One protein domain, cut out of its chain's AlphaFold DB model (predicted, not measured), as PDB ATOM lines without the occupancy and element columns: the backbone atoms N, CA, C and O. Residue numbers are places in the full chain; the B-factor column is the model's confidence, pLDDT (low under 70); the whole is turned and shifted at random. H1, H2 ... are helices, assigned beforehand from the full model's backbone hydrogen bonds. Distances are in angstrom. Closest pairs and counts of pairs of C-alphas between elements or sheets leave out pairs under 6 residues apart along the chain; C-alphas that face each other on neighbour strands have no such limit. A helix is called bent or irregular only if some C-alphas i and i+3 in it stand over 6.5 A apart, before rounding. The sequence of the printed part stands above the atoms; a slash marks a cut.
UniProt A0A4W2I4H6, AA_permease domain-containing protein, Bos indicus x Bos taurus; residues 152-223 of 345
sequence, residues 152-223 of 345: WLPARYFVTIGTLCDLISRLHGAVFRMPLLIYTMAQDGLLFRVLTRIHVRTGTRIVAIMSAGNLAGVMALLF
ATOM      1  N   TRP A 152      -3.463 -27.086 -46.744       65.06
ATOM      2  CA  TRP A 152      -4.536 -27.978 -46.280       65.06
ATOM      3  C   TRP A 152      -5.570 -27.244 -45.409       65.06
ATOM      4  O   TRP A 152      -5.415 -27.099 -44.195       65.06
ATOM      5  N   LEU A 153      -6.667 -26.793 -46.035       70.19
ATOM      6  CA  LEU A 153      -7.776 -26.100 -45.357       70.19
ATOM      7  C   LEU A 153      -8.393 -26.885 -44.177       70.19
ATOM      8  O   LEU A 153      -8.607 -26.266 -43.135       70.19
ATOM      9  N   PRO A 154      -8.674 -28.204 -44.272       75.31
ATOM     10  CA  PRO A 154      -9.352 -28.928 -43.193       75.31
ATOM     11  C   PRO A 154      -8.532 -29.003 -41.900       75.31
ATOM     12  O   PRO A 154      -9.076 -28.846 -40.810       75.31
ATOM     13  N   ALA A 155      -7.211 -29.180 -42.008       71.88
ATOM     14  CA  ALA A 155      -6.320 -29.280 -40.851       71.88
ATOM     15  C   ALA A 155      -6.302 -27.991 -40.013       71.88
ATOM     16  O   ALA A 155      -6.259 -28.046 -38.784       71.88
ATOM     17  N   ARG A 156      -6.420 -26.828 -40.665       71.81
ATOM     18  CA  ARG A 156      -6.485 -25.519 -39.995       71.81
ATOM     19  C   ARG A 156      -7.709 -25.414 -39.083       71.81
ATOM     20  O   ARG A 156      -7.589 -24.923 -37.961       71.81
ATOM     21  N   TYR A 157      -8.866 -25.914 -39.524       77.19
ATOM     22  CA  TYR A 157     -10.084 -25.921 -38.708       77.19
ATOM     23  C   TYR A 157      -9.939 -26.817 -37.476       77.19
ATOM     24  O   TYR A 157     -10.237 -26.365 -36.374       77.19
ATOM     25  N   PHE A 158      -9.413 -28.038 -37.623       79.06
ATOM     26  CA  PHE A 158      -9.222 -28.946 -36.486       79.06
ATOM     27  C   PHE A 158      -8.267 -28.383 -35.426       79.06
ATOM     28  O   PHE A 158      -8.577 -28.449 -34.238       79.06
ATOM     29  N   VAL A 159      -7.147 -27.778 -35.832       75.44
ATOM     30  CA  VAL A 159      -6.178 -27.179 -34.893       75.44
ATOM     31  C   VAL A 159      -6.769 -25.959 -34.181       75.44
ATOM     32  O   VAL A 159      -6.625 -25.811 -32.967       75.44
ATOM     33  N   THR A 160      -7.489 -25.101 -34.907       75.56
ATOM     34  CA  THR A 160      -8.104 -23.901 -34.316       75.56
ATOM     35  C   THR A 160      -9.228 -24.276 -33.345       75.56
ATOM     36  O   THR A 160      -9.304 -23.745 -32.244       75.56
ATOM     37  N   ILE A 161     -10.074 -25.247 -33.702       80.19
ATOM     38  CA  ILE A 161     -11.134 -25.741 -32.813       80.19
ATOM     39  C   ILE A 161     -10.529 -26.457 -31.598       80.19
ATOM     40  O   ILE A 161     -11.006 -26.263 -30.482       80.19
ATOM     41  N   GLY A 162      -9.461 -27.238 -31.787       79.12
ATOM     42  CA  GLY A 162      -8.770 -27.933 -30.700       79.12
ATOM     43  C   GLY A 162      -8.168 -26.971 -29.674       79.12
ATOM     44  O   GLY A 162      -8.377 -27.143 -28.477       79.12
ATOM     45  N   THR A 163      -7.488 -25.921 -30.138       78.19
ATOM     46  CA  THR A 163      -6.907 -24.889 -29.258       78.19
ATOM     47  C   THR A 163      -7.976 -24.072 -28.529       78.19
ATOM     48  O   THR A 163      -7.839 -23.824 -27.332       78.19
ATOM     49  N   LEU A 164      -9.076 -23.714 -29.200       80.38
ATOM     50  CA  LEU A 164     -10.217 -23.056 -28.553       80.38
ATOM     51  C   LEU A 164     -10.872 -23.955 -27.497       80.38
ATOM     52  O   LEU A 164     -11.172 -23.495 -26.397       80.38
ATOM     53  N   CYS A 165     -11.064 -25.238 -27.807       80.31
ATOM     54  CA  CYS A 165     -11.635 -26.211 -26.880       80.31
ATOM     55  C   CYS A 165     -10.745 -26.417 -25.640       80.31
ATOM     56  O   CYS A 165     -11.259 -26.422 -24.518       80.31
ATOM     57  N   ASP A 166      -9.421 -26.516 -25.813       78.12
ATOM     58  CA  ASP A 166      -8.462 -26.598 -24.700       78.12
ATOM     59  C   ASP A 166      -8.533 -25.347 -23.810       78.12
ATOM     60  O   ASP A 166      -8.665 -25.456 -22.590       78.12
ATOM     61  N   LEU A 167      -8.548 -24.152 -24.413       78.56
ATOM     62  CA  LEU A 167      -8.645 -22.894 -23.673       78.56
ATOM     63  C   LEU A 167      -9.941 -22.806 -22.851       78.56
ATOM     64  O   LEU A 167      -9.904 -22.458 -21.668       78.56
ATOM     65  N   ILE A 168     -11.080 -23.163 -23.453       81.62
ATOM     66  CA  ILE A 168     -12.385 -23.180 -22.777       81.62
ATOM     67  C   ILE A 168     -12.384 -24.200 -21.632       81.62
ATOM     68  O   ILE A 168     -12.854 -23.892 -20.537       81.62
ATOM     69  N   SER A 169     -11.814 -25.388 -21.850       80.50
ATOM     70  CA  SER A 169     -11.730 -26.447 -20.836       80.50
ATOM     71  C   SER A 169     -10.905 -26.012 -19.624       80.50
ATOM     72  O   SER A 169     -11.324 -26.199 -18.478       80.50
ATOM     73  N   ARG A 170      -9.758 -25.361 -19.855       72.75
ATOM     74  CA  ARG A 170      -8.914 -24.810 -18.782       72.75
ATOM     75  C   ARG A 170      -9.627 -23.711 -18.003       72.75
ATOM     76  O   ARG A 170      -9.596 -23.720 -16.772       72.75
ATOM     77  N   LEU A 171     -10.297 -22.799 -18.708       77.62
ATOM     78  CA  LEU A 171     -11.064 -21.725 -18.084       77.62
ATOM     79  C   LEU A 171     -12.199 -22.286 -17.222       77.62
ATOM     80  O   LEU A 171     -12.366 -21.874 -16.075       77.62
ATOM     81  N   HIS A 172     -12.932 -23.272 -17.737       75.44
ATOM     82  CA  HIS A 172     -14.003 -23.935 -17.003       75.44
ATOM     83  C   HIS A 172     -13.484 -24.600 -15.720       75.44
ATOM     84  O   HIS A 172     -14.050 -24.407 -14.641       75.44
ATOM     85  N   GLY A 173     -12.351 -25.306 -15.806       69.94
ATOM     86  CA  GLY A 173     -11.704 -25.917 -14.646       69.94
ATOM     87  C   GLY A 173     -11.288 -24.901 -13.573       69.94
ATOM     88  O   GLY A 173     -11.417 -25.181 -12.380       69.94
ATOM     89  N   ALA A 174     -10.828 -23.713 -13.969       71.06
ATOM     90  CA  ALA A 174     -10.465 -22.647 -13.035       71.06
ATOM     91  C   ALA A 174     -11.696 -22.032 -12.344       71.06
ATOM     92  O   ALA A 174     -11.710 -21.885 -11.119       71.06
ATOM     93  N   VAL A 175     -12.750 -21.734 -13.113       75.50
ATOM     94  CA  VAL A 175     -13.994 -21.133 -12.601       75.50
ATOM     95  C   VAL A 175     -14.699 -22.051 -11.603       75.50
ATOM     96  O   VAL A 175     -15.280 -21.561 -10.639       75.50
ATOM     97  N   PHE A 176     -14.616 -23.372 -11.782       74.00
ATOM     98  CA  PHE A 176     -15.212 -24.327 -10.846       74.00
ATOM     99  C   PHE A 176     -14.451 -24.418  -9.511       74.00
ATOM    100  O   PHE A 176     -15.067 -24.497  -8.446       74.00
ATOM    101  N   ARG A 177     -13.110 -24.368  -9.542       71.25
ATOM    102  CA  ARG A 177     -12.276 -24.505  -8.332       71.25
ATOM    103  C   ARG A 177     -12.294 -23.264  -7.437       71.25
ATOM    104  O   ARG A 177     -12.323 -23.393  -6.214       71.25
ATOM    105  N   MET A 178     -12.322 -22.070  -8.022       73.06
ATOM    106  CA  MET A 178     -12.249 -20.803  -7.279       73.06
ATOM    107  C   MET A 178     -13.314 -20.609  -6.181       73.06
ATOM    108  O   MET A 178     -12.947 -20.320  -5.040       73.06
ATOM    109  N   PRO A 179     -14.622 -20.795  -6.441       75.19
ATOM    110  CA  PRO A 179     -15.649 -20.620  -5.418       75.19
ATOM    111  C   PRO A 179     -15.613 -21.708  -4.339       75.19
ATOM    112  O   PRO A 179     -16.129 -21.479  -3.245       75.19
ATOM    113  N   LEU A 180     -15.013 -22.874  -4.618       77.06
ATOM    114  CA  LEU A 180     -14.807 -23.917  -3.615       77.06
ATOM    115  C   LEU A 180     -13.828 -23.464  -2.542       77.06
ATOM    116  O   LEU A 180     -14.174 -23.500  -1.365       77.06
ATOM    117  N   LEU A 181     -12.676 -22.953  -2.971       76.50
ATOM    118  CA  LEU A 181     -11.639 -22.464  -2.071       76.50
ATOM    119  C   LEU A 181     -12.124 -21.280  -1.223       76.50
ATOM    120  O   LEU A 181     -11.928 -21.247  -0.013       76.50
ATOM    121  N   ILE A 182     -12.802 -20.312  -1.844       77.75
ATOM    122  CA  ILE A 182     -13.319 -19.128  -1.140       77.75
ATOM    123  C   ILE A 182     -14.327 -19.533  -0.060       77.75
ATOM    124  O   ILE A 182     -14.341 -18.969   1.031       77.75
ATOM    125  N   TYR A 183     -15.170 -20.519  -0.354       74.00
ATOM    126  CA  TYR A 183     -16.173 -20.994   0.585       74.00
ATOM    127  C   TYR A 183     -15.574 -21.738   1.771       74.00
ATOM    128  O   TYR A 183     -15.994 -21.478   2.894       74.00
ATOM    129  N   THR A 184     -14.608 -22.634   1.547       74.81
ATOM    130  CA  THR A 184     -13.944 -23.349   2.647       74.81
ATOM    131  C   THR A 184     -13.217 -22.359   3.557       74.81
ATOM    132  O   THR A 184     -13.430 -22.370   4.763       74.81
ATOM    133  N   MET A 185     -12.506 -21.389   2.974       76.06
ATOM    134  CA  MET A 185     -11.829 -20.318   3.719       76.06
ATOM    135  C   MET A 185     -12.804 -19.410   4.488       76.06
ATOM    136  O   MET A 185     -12.501 -18.934   5.583       76.06
ATOM    137  N   ALA A 186     -13.993 -19.157   3.935       78.00
ATOM    138  CA  ALA A 186     -15.027 -18.376   4.607       78.00
ATOM    139  C   ALA A 186     -15.761 -19.175   5.702       78.00
ATOM    140  O   ALA A 186     -16.189 -18.586   6.694       78.00
ATOM    141  N   GLN A 187     -15.875 -20.503   5.571       75.25
ATOM    142  CA  GLN A 187     -16.357 -21.381   6.644       75.25
ATOM    143  C   GLN A 187     -15.381 -21.447   7.821       75.25
ATOM    144  O   GLN A 187     -15.824 -21.471   8.967       75.25
ATOM    145  N   ASP A 188     -14.078 -21.412   7.542       77.75
ATOM    146  CA  ASP A 188     -13.029 -21.367   8.565       77.75
ATOM    147  C   ASP A 188     -12.946 -19.994   9.270       77.75
ATOM    148  O   ASP A 188     -12.169 -19.812  10.205       77.75
ATOM    149  N   GLY A 189     -13.776 -19.024   8.860       74.44
ATOM    150  CA  GLY A 189     -13.880 -17.697   9.474       74.44
ATOM    151  C   GLY A 189     -12.787 -16.714   9.048       74.44
ATOM    152  O   GLY A 189     -12.733 -15.607   9.580       74.44
ATOM    153  N   LEU A 190     -11.941 -17.092   8.083       72.25
ATOM    154  CA  LEU A 190     -10.824 -16.277   7.597       72.25
ATOM    155  C   LEU A 190     -11.278 -15.159   6.638       72.25
ATOM    156  O   LEU A 190     -10.599 -14.147   6.484       72.25
ATOM    157  N   LEU A 191     -12.439 -15.333   5.999       75.38
ATOM    158  CA  LEU A 191     -13.043 -14.391   5.049       75.38
ATOM    159  C   LEU A 191     -14.426 -13.909   5.513       75.38
ATOM    160  O   LEU A 191     -15.109 -14.566   6.297       75.38
ATOM    161  N   PHE A 192     -14.867 -12.756   4.990       73.94
ATOM    162  CA  PHE A 192     -16.169 -12.163   5.314       73.94
ATOM    163  C   PHE A 192     -17.324 -13.155   5.102       73.94
ATOM    164  O   PHE A 192     -17.519 -13.696   4.013       73.94
ATOM    165  N   ARG A 193     -18.181 -13.293   6.122       73.56
ATOM    166  CA  ARG A 193     -19.341 -14.207   6.137       73.56
ATOM    167  C   ARG A 193     -20.398 -13.911   5.063       73.56
ATOM    168  O   ARG A 193     -21.287 -14.713   4.815       73.56
ATOM    169  N   VAL A 194     -20.301 -12.772   4.382       68.88
ATOM    170  CA  VAL A 194     -21.154 -12.443   3.230       68.88
ATOM    171  C   VAL A 194     -20.868 -13.373   2.039       68.88
ATOM    172  O   VAL A 194     -21.786 -13.696   1.288       68.88
ATOM    173  N   LEU A 195     -19.634 -13.878   1.903       67.62
ATOM    174  CA  LEU A 195     -19.238 -14.777   0.813       67.62
ATOM    175  C   LEU A 195     -19.718 -16.226   1.027       67.62
ATOM    176  O   LEU A 195     -19.763 -16.993   0.067       67.62
ATOM    177  N   THR A 196     -20.150 -16.597   2.241       65.69
ATOM    178  CA  THR A 196     -20.768 -17.911   2.511       65.69
ATOM    179  C   THR A 196     -22.245 -17.962   2.125       65.69
ATOM    180  O   THR A 196     -22.892 -18.986   2.335       65.69
ATOM    181  N   ARG A 197     -22.827 -16.868   1.612       66.94
ATOM    182  CA  ARG A 197     -24.243 -16.828   1.236       66.94
ATOM    183  C   ARG A 197     -24.458 -17.645  -0.045       66.94
ATOM    184  O   ARG A 197     -24.179 -17.182  -1.149       66.94
ATOM    185  N   ILE A 198     -24.964 -18.864   0.115       71.81
ATOM    186  CA  ILE A 198     -25.321 -19.767  -0.984       71.81
ATOM    187  C   ILE A 198     -26.775 -19.498  -1.391       71.81
ATOM    188  O   ILE A 198     -27.631 -19.266  -0.535       71.81
ATOM    189  N   HIS A 199     -27.075 -19.517  -2.693       68.69
ATOM    190  CA  HIS A 199     -28.458 -19.409  -3.150       68.69
ATOM    191  C   HIS A 199     -29.187 -20.751  -2.973       68.69
ATOM    192  O   HIS A 199     -28.825 -21.741  -3.606       68.69
ATOM    193  N   VAL A 200     -30.226 -20.768  -2.128       57.97
ATOM    194  CA  VAL A 200     -30.958 -21.978  -1.685       57.97
ATOM    195  C   VAL A 200     -31.546 -22.788  -2.845       57.97
ATOM    196  O   VAL A 200     -31.615 -24.006  -2.762       57.97
ATOM    197  N   ARG A 201     -31.935 -22.137  -3.947       57.28
ATOM    198  CA  ARG A 201     -32.611 -22.807  -5.067       57.28
ATOM    199  C   ARG A 201     -31.665 -23.506  -6.047       57.28
ATOM    200  O   ARG A 201     -32.083 -24.432  -6.725       57.28
ATOM    201  N   THR A 202     -30.419 -23.049  -6.155       64.69
ATOM    202  CA  THR A 202     -29.469 -23.529  -7.181       64.69
ATOM    203  C   THR A 202     -28.221 -24.159  -6.565       64.69
ATOM    204  O   THR A 202     -27.341 -24.593  -7.300       64.69
ATOM    205  N   GLY A 203     -28.062 -24.117  -5.233       67.62
ATOM    206  CA  GLY A 203     -26.854 -24.580  -4.529       67.62
ATOM    207  C   GLY A 203     -25.557 -23.869  -4.953       67.62
ATOM    208  O   GLY A 203     -24.471 -24.202  -4.489       67.62
ATOM    209  N   THR A 204     -25.650 -22.875  -5.842       65.44
ATOM    210  CA  THR A 204     -24.514 -22.286  -6.549       65.44
ATOM    211  C   THR A 204     -24.039 -21.034  -5.814       65.44
ATOM    212  O   THR A 204     -24.829 -20.161  -5.441       65.44
ATOM    213  N   ARG A 205     -22.722 -20.926  -5.602       76.50
ATOM    214  CA  ARG A 205     -22.055 -19.824  -4.882       76.50
ATOM    215  C   ARG A 205     -21.859 -18.592  -5.773       76.50
ATOM    216  O   ARG A 205     -20.737 -18.159  -6.021       76.50
ATOM    217  N   ILE A 206     -22.965 -18.029  -6.261       78.38
ATOM    218  CA  ILE A 206     -22.977 -16.956  -7.271       78.38
ATOM    219  C   ILE A 206     -22.226 -15.707  -6.784       78.38
ATOM    220  O   ILE A 206     -21.445 -15.137  -7.537       78.38
ATOM    221  N   VAL A 207     -22.389 -15.318  -5.514       79.44
ATOM    222  CA  VAL A 207     -21.737 -14.119  -4.951       79.44
ATOM    223  C   VAL A 207     -20.207 -14.233  -4.985       79.44
ATOM    224  O   VAL A 207     -19.540 -13.268  -5.345       79.44
ATOM    225  N   ALA A 208     -19.656 -15.411  -4.674       79.19
ATOM    226  CA  ALA A 208     -18.213 -15.660  -4.715       79.19
ATOM    227  C   ALA A 208     -17.663 -15.681  -6.153       79.19
ATOM    228  O   ALA A 208     -16.560 -15.205  -6.403       79.19
ATOM    229  N   ILE A 209     -18.441 -16.205  -7.106       82.06
ATOM    230  CA  ILE A 209     -18.062 -16.220  -8.527       82.06
ATOM    231  C   ILE A 209     -18.079 -14.799  -9.096       82.06
ATOM    232  O   ILE A 209     -17.142 -14.405  -9.785       82.06
ATOM    233  N   MET A 210     -19.112 -14.009  -8.787       84.44
ATOM    234  CA  MET A 210     -19.218 -12.628  -9.256       84.44
ATOM    235  C   MET A 210     -18.122 -11.737  -8.674       84.44
ATOM    236  O   MET A 210     -17.552 -10.939  -9.411       84.44
ATOM    237  N   SER A 211     -17.788 -11.878  -7.385       82.06
ATOM    238  CA  SER A 211     -16.708 -11.092  -6.779       82.06
ATOM    239  C   SER A 211     -15.337 -11.461  -7.350       82.06
ATOM    240  O   SER A 211     -14.570 -10.567  -7.705       82.06
ATOM    241  N   ALA A 212     -15.046 -12.756  -7.513       79.94
ATOM    242  CA  ALA A 212     -13.794 -13.223  -8.106       79.94
ATOM    243  C   ALA A 212     -13.674 -12.835  -9.589       79.94
ATOM    244  O   ALA A 212     -12.619 -12.376 -10.020       79.94
ATOM    245  N   GLY A 213     -14.756 -12.968 -10.361       82.44
ATOM    246  CA  GLY A 213     -14.798 -12.572 -11.769       82.44
ATOM    247  C   GLY A 213     -14.665 -11.063 -11.964       82.44
ATOM    248  O   GLY A 213     -13.957 -10.626 -12.866       82.44
ATOM    249  N   ASN A 214     -15.282 -10.256 -11.092       85.38
ATOM    250  CA  ASN A 214     -15.132  -8.803 -11.128       85.38
ATOM    251  C   ASN A 214     -13.687  -8.387 -10.822       85.38
ATOM    252  O   ASN A 214     -13.110  -7.614 -11.580       85.38
ATOM    253  N   LEU A 215     -13.071  -8.971  -9.787       83.06
ATOM    254  CA  LEU A 215     -11.666  -8.724  -9.465       83.06
ATOM    255  C   LEU A 215     -10.739  -9.133 -10.621       83.06
ATOM    256  O   LEU A 215      -9.869  -8.359 -11.005       83.06
ATOM    257  N   ALA A 216     -10.954 -10.311 -11.214       82.62
ATOM    258  CA  ALA A 216     -10.183 -10.773 -12.367       82.62
ATOM    259  C   ALA A 216     -10.353  -9.854 -13.590       82.62
ATOM    260  O   ALA A 216      -9.375  -9.561 -14.272       82.62
ATOM    261  N   GLY A 217     -11.568  -9.357 -13.840       84.88
ATOM    262  CA  GLY A 217     -11.849  -8.402 -14.913       84.88
ATOM    263  C   GLY A 217     -11.149  -7.058 -14.708       84.88
ATOM    264  O   GLY A 217     -10.546  -6.539 -15.640       84.88
ATOM    265  N   VAL A 218     -11.158  -6.525 -13.480       88.94
ATOM    266  CA  VAL A 218     -10.416  -5.299 -13.139       88.94
ATOM    267  C   VAL A 218      -8.914  -5.501 -13.350       88.94
ATOM    268  O   VAL A 218      -8.268  -4.656 -13.964       88.94
ATOM    269  N   MET A 219      -8.362  -6.641 -12.925       82.00
ATOM    270  CA  MET A 219      -6.945  -6.959 -13.143       82.00
ATOM    271  C   MET A 219      -6.606  -7.107 -14.633       82.00
ATOM    272  O   MET A 219      -5.575  -6.610 -15.073       82.00
ATOM    273  N   ALA A 220      -7.486  -7.713 -15.433       85.50
ATOM    274  CA  ALA A 220      -7.292  -7.845 -16.877       85.50
ATOM    275  C   ALA A 220      -7.340  -6.500 -17.631       85.50
ATOM    276  O   ALA A 220      -6.748  -6.388 -18.699       85.50
ATOM    277  N   LEU A 221      -8.035  -5.488 -17.094       89.44
ATOM    278  CA  LEU A 221      -8.069  -4.138 -17.671       89.44
ATOM    279  C   LEU A 221      -6.837  -3.301 -17.302       89.44
ATOM    280  O   LEU A 221      -6.444  -2.434 -18.078       89.44
ATOM    281  N   LEU A 222      -6.249  -3.537 -16.127       86.19
ATOM    282  CA  LEU A 222      -5.120  -2.755 -15.612       86.19
ATOM    283  C   LEU A 222      -3.753  -3.292 -16.055       86.19
ATOM    284  O   LEU A 222      -2.815  -2.508 -16.186       86.19
ATOM    285  N   PHE A 223      -3.628  -4.602 -16.285       84.56
ATOM    286  CA  PHE A 223      -2.349  -5.253 -16.575       84.56
ATOM    287  C   PHE A 223      -2.270  -5.785 -18.006       84.56
ATOM    288  O   PHE A 223      -3.218  -6.371 -18.530       84.56
TER     289      PHE A 223
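Overview. This is residues 152 to 223 of the 345 residues of the protein "AA_permease domain-containing protein" of Bos indicus x Bos taurus (UniProt A0A4W2I4H6). One long, nearly straight helix, H1, makes the length of the model, and after its last residue, 187, the backbone folds back through the short helix H2 and a loop to a second longer helix, H3, which starts beside H1b, the last part of H1, and slants off to one side as an arm. H1b, H2, the loop and the first turns of H3 form a small compact head, while residues 152 to 174 and 214 to 223 stick out from it. The printed part has 72 residues, with three named helices in the order H1, H2, H3 and no named strand, and its class is all helix. The whole is elongated, 57 by 32 by 19 A, and only just extended, close to loose, with a radius of gyration of the C-alphas of 17.1 A.

Along the chain. H1, residues 153 to 187, was assigned as one helix by its hydrogen bonds but is bent, with C-alphas 176 and 179 6.6 A apart. Its arm H1a, residues 153 to 176, begins with C-alpha 153 at (-7.776, -26.100, -45.357) and measures 35.3 A from first to last C-alpha. Its arm H1b, residues 179 to 187, measures 12.1 A and ends with C-alpha 187 at (-16.357, -21.381, 6.644). H2 is residues 193 to 196, 5.4 A long. H3, residues 206 to 222, measures 24.3 A and ends with C-alpha 222 at (-5.120, -2.755, -15.612).

Arrangement. H1a and H1b stand at a shallow tilt of 7 degrees. H1b touches H2, the closest C-alphas being those of Tyr 183 and Thr 196, 5.9 A apart. H1b also touches H3, through residues 208 to 209 of H3 alone, the closest C-alphas being those of Pro 179 and Ala 208, 5.6 A apart. These two run opposite ways at a steep tilt of 64 degrees. H2 and H3 only just touch, with 3 pairs of C-alphas within 8 A, the closest those of Leu 195 and Ala 208 at 5.7 A. H1a and H3 are close but not clearly touching, with the C-alphas of Val 175 and Ile 209 7.6 A apart. H1a and H2 are apart. In H1b and H3 every O i to N i+4 pair is within hydrogen-bond range, in H1a 19 of 20 are, and H2 is too short for such a pair.

Size, cuts and confidence. The two C-alphas farthest apart are those of Trp 152 and Gly 189, at 57.5 A. The printed part has no cut. The link from H1 to H2 is tight and that from H2 to H3 is short. The mean pLDDT of the printed part is 76.0, and it is under 70 at residues 152, 173, 194 to 197 and 199 to 204.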